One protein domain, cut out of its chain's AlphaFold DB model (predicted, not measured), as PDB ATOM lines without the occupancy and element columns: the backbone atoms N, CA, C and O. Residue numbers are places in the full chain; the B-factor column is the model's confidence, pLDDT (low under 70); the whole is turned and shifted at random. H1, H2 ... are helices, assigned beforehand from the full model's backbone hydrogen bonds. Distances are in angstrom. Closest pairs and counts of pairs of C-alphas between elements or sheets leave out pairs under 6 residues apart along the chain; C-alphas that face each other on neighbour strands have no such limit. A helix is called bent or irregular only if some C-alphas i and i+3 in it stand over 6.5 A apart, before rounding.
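AT A GLANCE: This is residues 2 to 64 of the 135 residues of a protein of Firmicutes bacterium CAG:170 (UniProt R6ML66). With little regular structure, the domain has helix H1 at one end and helix H2 toward the other, joined by an open strap, residues 15 to 26; residues 36 to 64 fold back from H2 through the middle in a wide loop and return. Residues 13 to 18, of which 13 and 14 belong to H1, stick out where the chain turns from H1 into the strap. The printed part has 63 residues, 22 of them in the two named helices, H1 then H2, with no named strand: all helix, but under half in named elements. It is only just loose, close to compact, with a radius of gyration of the C-alphas of 13.1 A and spans of 34 by 31 by 21 A.

IN THESE COORDINATES: H1, residues 2 to 14, runs 19.9 A from C-alpha 2 at (147.190, 152.532, 140.202). H2, residues 27 to 35, runs 13.8 A to C-alpha 35 at (150.441, 176.325, 151.065). H1 is only just irregular, with C-alphas 3 and 6 7.0 A apart; H2 is irregular, with C-alphas 28 and 31 7.3 A apart.

HOW THE PARTS SIT: H1 and H2 are apart. Of the O i to N i+4 pairs, 7 of 9 in H1 and 3 of 5 in H2 are within hydrogen-bond range.

THE WHOLE: The C-alphas farthest apart, of Gly 17 and Pro 48, are 35.0 A apart. The H1 to H2 link is long, 12 residues. The printed part has no cut. Residues 47 to 53 have pLDDT under 70.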
ATOM      1  N   TYR A   2     147.953 153.774 139.954       74.25
ATOM      2  CA  TYR A   2     147.190 152.532 140.202       74.25
ATOM      3  C   TYR A   2     147.006 152.158 141.685       74.25
ATOM      4  O   TYR A   2     145.970 151.626 142.063       74.25
ATOM      5  N   GLN A   3     147.958 152.521 142.547       78.25
ATOM      6  CA  GLN A   3     147.862 152.311 143.999       78.25
ATOM      7  C   GLN A   3     146.743 153.122 144.686       78.25
ATOM      8  O   GLN A   3     146.404 152.843 145.831       78.25
ATOM      9  N   MET A   4     146.171 154.128 144.016       81.81
ATOM     10  CA  MET A   4     145.074 154.939 144.551       81.81
ATOM     11  C   MET A   4     143.696 154.322 144.315       81.81
ATOM     12  O   MET A   4     142.747 154.785 144.937       81.81
ATOM     13  N   ILE A   5     143.567 153.293 143.467       87.69
ATOM     14  CA  ILE A   5     142.264 152.699 143.122       87.69
ATOM     15  C   ILE A   5     141.515 152.283 144.393       87.69
ATOM     16  O   ILE A   5     140.459 152.839 144.681       87.69
ATOM     17  N   GLY A   6     142.120 151.426 145.222       87.50
ATOM     18  CA  GLY A   6     141.492 150.972 146.468       87.50
ATOM     19  C   GLY A   6     141.224 152.097 147.477       87.50
ATOM     20  O   GLY A   6     140.260 152.041 148.238       87.50
ATOM     21  N   VAL A   7     142.037 153.160 147.468       86.81
ATOM     22  CA  VAL A   7     141.829 154.337 148.332       86.81
ATOM     23  C   VAL A   7     140.581 155.110 147.901       86.81
ATOM     24  O   VAL A   7     139.770 155.491 148.743       86.81
ATOM     25  N   LEU A   8     140.407 155.321 146.596       88.94
ATOM     26  CA  LEU A   8     139.264 156.041 146.033       88.94
ATOM     27  C   LEU A   8     137.971 155.222 146.119       88.94
ATOM     28  O   LEU A   8     136.912 155.784 146.394       88.94
ATOM     29  N   GLU A   9     138.054 153.899 145.960       90.94
ATOM     30  CA  GLU A   9     136.938 152.984 146.224       90.94
ATOM     31  C   GLU A   9     136.458 153.111 147.674       90.94
ATOM     32  O   GLU A   9     135.267 153.305 147.923       90.94
ATOM     33  N   ASN A  10     137.391 153.108 148.633       91.19
ATOM     34  CA  ASN A  10     137.056 153.265 150.046       91.19
ATOM     35  C   ASN A  10     136.486 154.656 150.376       91.19
ATOM     36  O   ASN A  10     135.593 154.774 151.219       91.19
ATOM     37  N   LEU A  11     136.975 155.711 149.712       91.00
ATOM     38  CA  LEU A  11     136.432 157.064 149.848       91.00
ATOM     39  C   LEU A  11     134.978 157.121 149.374       91.00
ATOM     40  O   LEU A  11     134.131 157.653 150.089       91.00
ATOM     41  N   LYS A  12     134.681 156.529 148.214       93.38
ATOM     42  CA  LYS A  12     133.323 156.465 147.662       93.38
ATOM     43  C   LYS A  12     132.359 155.740 148.605       93.38
ATOM     44  O   LYS A  12     131.231 156.190 148.772       93.38
ATOM     45  N   GLU A  13     132.799 154.649 149.231       95.69
ATOM     46  CA  GLU A  13     131.986 153.884 150.185       95.69
ATOM     47  C   GLU A  13     131.703 154.679 151.470       95.69
ATOM     48  O   GLU A  13     130.560 154.771 151.916       95.69
ATOM     49  N   LYS A  14     132.734 155.294 152.062       96.12
ATOM     50  CA  LYS A  14     132.612 155.990 153.355       96.12
ATOM     51  C   LYS A  14     132.039 157.400 153.248       96.12
ATOM     52  O   LYS A  14     131.478 157.909 154.219       96.12
ATOM     53  N   ARG A  15     132.251 158.074 152.118       95.38
ATOM     54  CA  ARG A  15     131.903 159.483 151.880       95.38
ATOM     55  C   ARG A  15     131.430 159.673 150.428       95.38
ATOM     56  O   ARG A  15     132.103 160.347 149.652       95.38
ATOM     57  N   PRO A  16     130.253 159.144 150.053       91.81
ATOM     58  CA  PRO A  16     129.782 159.140 148.665       91.81
ATOM     59  C   PRO A  16     129.564 160.532 148.052       91.81
ATOM     60  O   PRO A  16     129.550 160.653 146.834       91.81
ATOM     61  N   GLY A  17     129.401 161.575 148.874       94.75
ATOM     62  CA  GLY A  17     129.260 162.962 148.414       94.75
ATOM     63  C   GLY A  17     130.580 163.690 148.138       94.75
ATOM     64  O   GLY A  17     130.547 164.867 147.796       94.75
ATOM     65  N   ILE A  18     131.733 163.037 148.328       91.81
ATOM     66  CA  ILE A  18     133.046 163.618 148.026       91.81
ATOM     67  C   ILE A  18     133.506 163.118 146.657       91.81
ATOM     68  O   ILE A  18     133.682 161.918 146.448       91.81
ATOM     69  N   HIS A  19     133.758 164.056 145.747       90.19
ATOM     70  CA  HIS A  19     134.287 163.794 144.412       90.19
ATOM     71  C   HIS A  19     135.663 164.456 144.287       90.19
ATOM     72  O   HIS A  19     135.726 165.650 144.003       90.19
ATOM     73  N   PRO A  20     136.763 163.729 144.561       90.38
ATOM     74  CA  PRO A  20     138.093 164.321 144.533       90.38
ATOM     75  C   PRO A  20     138.489 164.692 143.103       90.38
ATOM     76  O   PRO A  20     138.351 163.884 142.183       90.38
ATOM     77  N   GLU A  21     139.038 165.890 142.935       90.81
ATOM     78  CA  GLU A  21     139.702 166.282 141.700       90.81
ATOM     79  C   GLU A  21     141.137 165.742 141.708       90.81
ATOM     80  O   GLU A  21     141.940 166.064 142.582       90.81
ATOM     81  N   LEU A  22     141.457 164.865 140.754       89.12
ATOM     82  CA  LEU A  22     142.784 164.265 140.647       89.12
ATOM     83  C   LEU A  22     143.603 165.005 139.598       89.12
ATOM     84  O   LEU A  22     143.237 165.033 138.424       89.12
ATOM     85  N   GLN A  23     144.750 165.534 140.012       86.94
ATOM     86  CA  GLN A  23     145.677 166.236 139.132       86.94
ATOM     87  C   GLN A  23     147.083 165.637 139.247       86.94
ATOM     88  O   GLN A  23     147.528 165.248 140.329       86.94
ATOM     89  N   ILE A  24     147.795 165.560 138.120       83.44
ATOM     90  CA  ILE A  24     149.222 165.217 138.087       83.44
ATOM     91  C   ILE A  24     149.992 166.516 137.900       83.44
ATOM     92  O   ILE A  24     149.898 167.148 136.849       83.44
ATOM     93  N   ILE A  25     150.756 166.907 138.916       80.25
ATOM     94  CA  ILE A  25     151.457 168.191 138.955       80.25
ATOM     95  C   ILE A  25     152.962 167.930 139.096       80.25
ATOM     96  O   ILE A  25     153.359 167.047 139.865       80.25
ATOM     97  N   PRO A  26     153.829 168.674 138.386       76.50
ATOM     98  CA  PRO A  26     155.271 168.605 138.593       76.50
ATOM     99  C   PRO A  26     155.662 168.931 140.041       76.50
ATOM    100  O   PRO A  26     155.186 169.910 140.616       76.50
ATOM    101  N   PHE A  27     156.599 168.158 140.602       74.94
ATOM    102  CA  PHE A  27     156.999 168.229 142.017       74.94
ATOM    103  C   PHE A  27     157.315 169.651 142.515       74.94
ATOM    104  O   PHE A  27     156.921 170.026 143.615       74.94
ATOM    105  N   GLN A  28     157.967 170.466 141.680       73.94
ATOM    106  CA  GLN A  28     158.415 171.819 142.024       73.94
ATOM    107  C   GLN A  28     157.291 172.793 142.429       73.94
ATOM    108  O   GLN A  28     157.557 173.765 143.133       73.94
ATOM    109  N   HIS A  29     156.044 172.555 142.008       80.94
ATOM    110  CA  HIS A  29     154.921 173.455 142.304       80.94
ATOM    111  C   HIS A  29     154.038 172.968 143.453       80.94
ATOM    112  O   HIS A  29     153.362 173.779 144.080       80.94
ATOM    113  N   ILE A  30     154.098 171.676 143.777       85.00
ATOM    114  CA  ILE A  30     153.190 171.006 144.714       85.00
ATOM    115  C   ILE A  30     153.140 171.705 146.079       85.00
ATOM    116  O   ILE A  30     152.064 172.027 146.570       85.00
ATOM    117  N   TYR A  31     154.296 171.977 146.690       82.44
ATOM    118  CA  TYR A  31     154.340 172.572 148.030       82.44
ATOM    119  C   TYR A  31     153.925 174.040 148.068       82.44
ATOM    120  O   TYR A  31     153.554 174.533 149.126       82.44
ATOM    121  N   ARG A  32     154.038 174.758 146.946       84.50
ATOM    122  CA  ARG A  32     153.531 176.129 146.845       84.50
ATOM    123  C   ARG A  32     152.007 176.105 146.756       84.50
ATOM    124  O   ARG A  32     151.356 176.767 147.547       84.50
ATOM    125  N   MET A  33     151.467 175.276 145.865       87.94
ATOM    126  CA  MET A  33     150.024 175.133 145.658       87.94
ATOM    127  C   MET A  33     149.303 174.618 146.914       87.94
ATOM    128  O   MET A  33     148.202 175.067 147.215       87.94
ATOM    129  N   LEU A  34     149.936 173.722 147.683       87.25
ATOM    130  CA  LEU A  34     149.405 173.256 148.970       87.25
ATOM    131  C   LEU A  34     149.363 174.376 150.023       87.25
ATOM    132  O   LEU A  34     148.373 174.504 150.734       87.25
ATOM    133  N   ASP A  35     150.413 175.198 150.120       85.38
ATOM    134  CA  ASP A  35     150.441 176.325 151.065       85.38
ATOM    135  C   ASP A  35     149.463 177.447 150.679       85.38
ATOM    136  O   ASP A  35     148.901 178.101 151.554       85.38
ATOM    137  N   GLU A  36     149.271 177.685 149.379       89.31
ATOM    138  CA  GLU A  36     148.345 178.696 148.847       89.31
ATOM    139  C   GLU A  36     146.874 178.237 148.882       89.31
ATOM    140  O   GLU A  36     145.978 179.035 148.614       89.31
ATOM    141  N   GLY A  37     146.609 176.975 149.249       87.88
ATOM    142  CA  GLY A  37     145.260 176.406 149.316       87.88
ATOM    143  C   GLY A  37     144.661 176.040 147.954       87.88
ATOM    144  O   GLY A  37     143.462 175.799 147.865       87.88
ATOM    145  N   GLU A  38     145.478 175.988 146.898       91.19
ATOM    146  CA  GLU A  38     145.068 175.495 145.575       91.19
ATOM    147  C   GLU A  38     144.919 173.962 145.554       91.19
ATOM    148  O   GLU A  38     144.199 173.419 144.720       91.19
ATOM    149  N   LEU A  39     145.603 173.258 146.463       90.56
ATOM    150  CA  LEU A  39     145.485 171.813 146.661       90.56
ATOM    151  C   LEU A  39     145.074 171.515 148.101       90.56
ATOM    152  O   LEU A  39     145.702 172.012 149.030       90.56
ATOM    153  N   ASP A  40     144.100 170.625 148.288       89.69
ATOM    154  CA  ASP A  40     143.703 170.163 149.627       89.69
ATOM    155  C   ASP A  40     144.689 169.138 150.212       89.69
ATOM    156  O   ASP A  40     144.898 169.060 151.423       89.69
ATOM    157  N   ALA A  41     145.263 168.289 149.354       88.38
ATOM    158  CA  ALA A  41     146.145 167.200 149.754       88.38
ATOM    159  C   ALA A  41     147.050 166.753 148.605       88.38
ATOM    160  O   ALA A  41     146.735 166.912 147.426       88.38
ATOM    161  N   VAL A  42     148.172 166.123 148.960       87.81
ATOM    162  CA  VAL A  42     149.163 165.633 147.999       87.81
ATOM    163  C   VAL A  42     149.577 164.210 148.364       87.81
ATOM    164  O   VAL A  42     149.933 163.927 149.507       87.81
ATOM    165  N   VAL A  43     149.590 163.319 147.370       86.50
ATOM    166  CA  VAL A  43     150.141 161.964 147.492       86.50
ATOM    167  C   VAL A  43     151.508 161.908 146.811       86.50
ATOM    168  O   VAL A  43     151.601 161.845 145.587       86.50
ATOM    169  N   VAL A  44     152.576 161.918 147.609       82.56
ATOM    170  CA  VAL A  44     153.973 161.861 147.144       82.56
ATOM    171  C   VAL A  44     154.814 160.959 148.041       82.56
ATOM    172  O   VAL A  44     154.440 160.664 149.177       82.56
ATOM    173  N   PHE A  45     155.976 160.533 147.541       80.62
ATOM    174  CA  PHE A  45     157.009 159.951 148.394       80.62
ATOM    175  C   PHE A  45     157.599 161.018 149.316       80.62
ATOM    176  O   PHE A  45     157.693 162.190 148.951       80.62
ATOM    177  N   GLN A  46     158.025 160.602 150.507       76.12
ATOM    178  CA  GLN A  46     158.687 161.495 151.447       76.12
ATOM    179  C   GLN A  46     159.994 162.028 150.840       76.12
ATOM    180  O   GLN A  46     160.907 161.259 150.539       76.12
ATOM    181  N   ALA A  47     160.083 163.347 150.677       68.69
ATOM    182  CA  ALA A  47     161.305 164.035 150.280       68.69
ATOM    183  C   ALA A  47     161.934 164.730 151.504       68.69
ATOM    184  O   ALA A  47     161.199 165.236 152.354       68.69
ATOM    185  N   PRO A  48     163.275 164.812 151.599       60.25
ATOM    186  CA  PRO A  48     163.948 165.529 152.690       60.25
ATOM    187  C   PRO A  48     163.610 167.027 152.720       60.25
ATOM    188  O   PRO A  48     163.643 167.663 153.770       60.25
ATOM    189  N   ALA A  49     163.278 167.595 151.559       53.19
ATOM    190  CA  ALA A  49     163.032 169.016 151.373       53.19
ATOM    191  C   ALA A  49     161.530 169.309 151.281       53.19
ATOM    192  O   ALA A  49     160.999 169.432 150.184       53.19
ATOM    193  N   ALA A  50     160.864 169.393 152.436       52.25
ATOM    194  CA  ALA A  50     159.725 170.288 152.695       52.25
ATOM    195  C   ALA A  50     159.171 170.074 154.112       52.25
ATOM    196  O   ALA A  50     157.970 169.904 154.307       52.25
ATOM    197  N   ALA A  51     160.027 170.130 155.134       54.50
ATOM    198  CA  ALA A  51     159.548 170.417 156.484       54.50
ATOM    199  C   ALA A  51     159.147 171.905 156.563       54.50
ATOM    200  O   ALA A  51     159.760 172.696 157.276       54.50
ATOM    201  N   LYS A  52     158.161 172.321 155.760       63.34
ATOM    202  CA  LYS A  52     157.459 173.576 156.010       63.34
ATOM    203  C   LYS A  52     156.581 173.342 157.229       63.34
ATOM    204  O   LYS A  52     155.891 172.328 157.301       63.34
ATOM    205  N   ALA A  53     156.609 174.268 158.182       60.34
ATOM    206  CA  ALA A  53     155.868 174.138 159.436       60.34
ATOM    207  C   ALA A  53     154.344 173.952 159.236       60.34
ATOM    208  O   ALA A  53     153.676 173.453 160.134       60.34
ATOM    209  N   SER A  54     153.813 174.330 158.067       74.38
ATOM    210  CA  SER A  54     152.404 174.224 157.666       74.38
ATOM    211  C   SER A  54     151.973 172.848 157.146       74.38
ATOM    212  O   SER A  54     150.774 172.607 157.032       74.38
ATOM    213  N   ILE A  55     152.898 171.938 156.818       78.25
ATOM    214  CA  ILE A  55     152.562 170.702 156.096       78.25
ATOM    215  C   ILE A  55     152.605 169.499 157.036       78.25
ATOM    216  O   ILE A  55     153.653 169.131 157.566       78.25
ATOM    217  N   TYR A  56     151.461 168.832 157.189       83.69
ATOM    218  CA  TYR A  56     151.370 167.566 157.910       83.69
ATOM    219  C   TYR A  56     151.611 166.383 156.966       83.69
ATOM    220  O   TYR A  56     150.813 166.113 156.068       83.69
ATOM    221  N   TYR A  57     152.703 165.648 157.186       85.56
ATOM    222  CA  TYR A  57     152.998 164.418 156.454       85.56
ATOM    223  C   TYR A  57     152.455 163.187 157.190       85.56
ATOM    224  O   TYR A  57     152.682 163.011 158.387       85.56
ATOM    225  N   ARG A  58     151.805 162.288 156.443       85.94
ATOM    226  CA  ARG A  58     151.370 160.975 156.925       85.94
ATOM    227  C   ARG A  58     151.792 159.890 155.941       85.94
ATOM    228  O   ARG A  58     151.361 159.902 154.791       85.94
ATOM    229  N   GLU A  59     152.583 158.927 156.411       87.00
ATOM    230  CA  GLU A  59     152.914 157.743 155.614       87.00
ATOM    231  C   GLU A  59     151.641 156.918 155.364       87.00
ATOM    232  O   GLU A  59     150.922 156.563 156.300       87.00
ATOM    233  N   LEU A  60     151.352 156.642 154.088       84.75
ATOM    234  CA  LEU A  60     150.215 155.808 153.684       84.75
ATOM    235  C   LEU A  60     150.616 154.338 153.559       84.75
ATOM    236  O   LEU A  60     149.904 153.459 154.034       84.75
ATOM    237  N   GLN A  61     151.741 154.077 152.894       84.94
ATOM    238  CA  GLN A  61     152.291 152.741 152.687       84.94
ATOM    239  C   GLN A  61     153.746 152.824 152.219       84.94
ATOM    240  O   GLN A  61     154.171 153.833 151.652       84.94
ATOM    241  N   LYS A  62     154.475 151.717 152.371       85.00
ATOM    242  CA  LYS A  62     155.765 151.495 151.712       85.00
ATOM    243  C   LYS A  62     155.555 150.596 150.506       85.00
ATOM    244  O   LYS A  62     154.910 149.557 150.613       85.00
ATOM    245  N   ILE A  63     156.105 150.997 149.367       83.19
ATOM    246  CA  ILE A  63     155.984 150.244 148.118       83.19
ATOM    247  C   ILE A  63     157.331 149.568 147.851       83.19
ATOM    248  O   ILE A  63     158.342 150.273 147.795       83.19
ATOM    249  N   PRO A  64     157.379 148.231 147.696       82.81
ATOM    250  CA  PRO A  64     158.613 147.560 147.329       82.81
ATOM    251  C   PRO A  64     158.982 147.941 145.898       82.81
ATOM    252  O   PRO A  64     158.143 147.904 144.994       82.81
TER     253      PRO A  64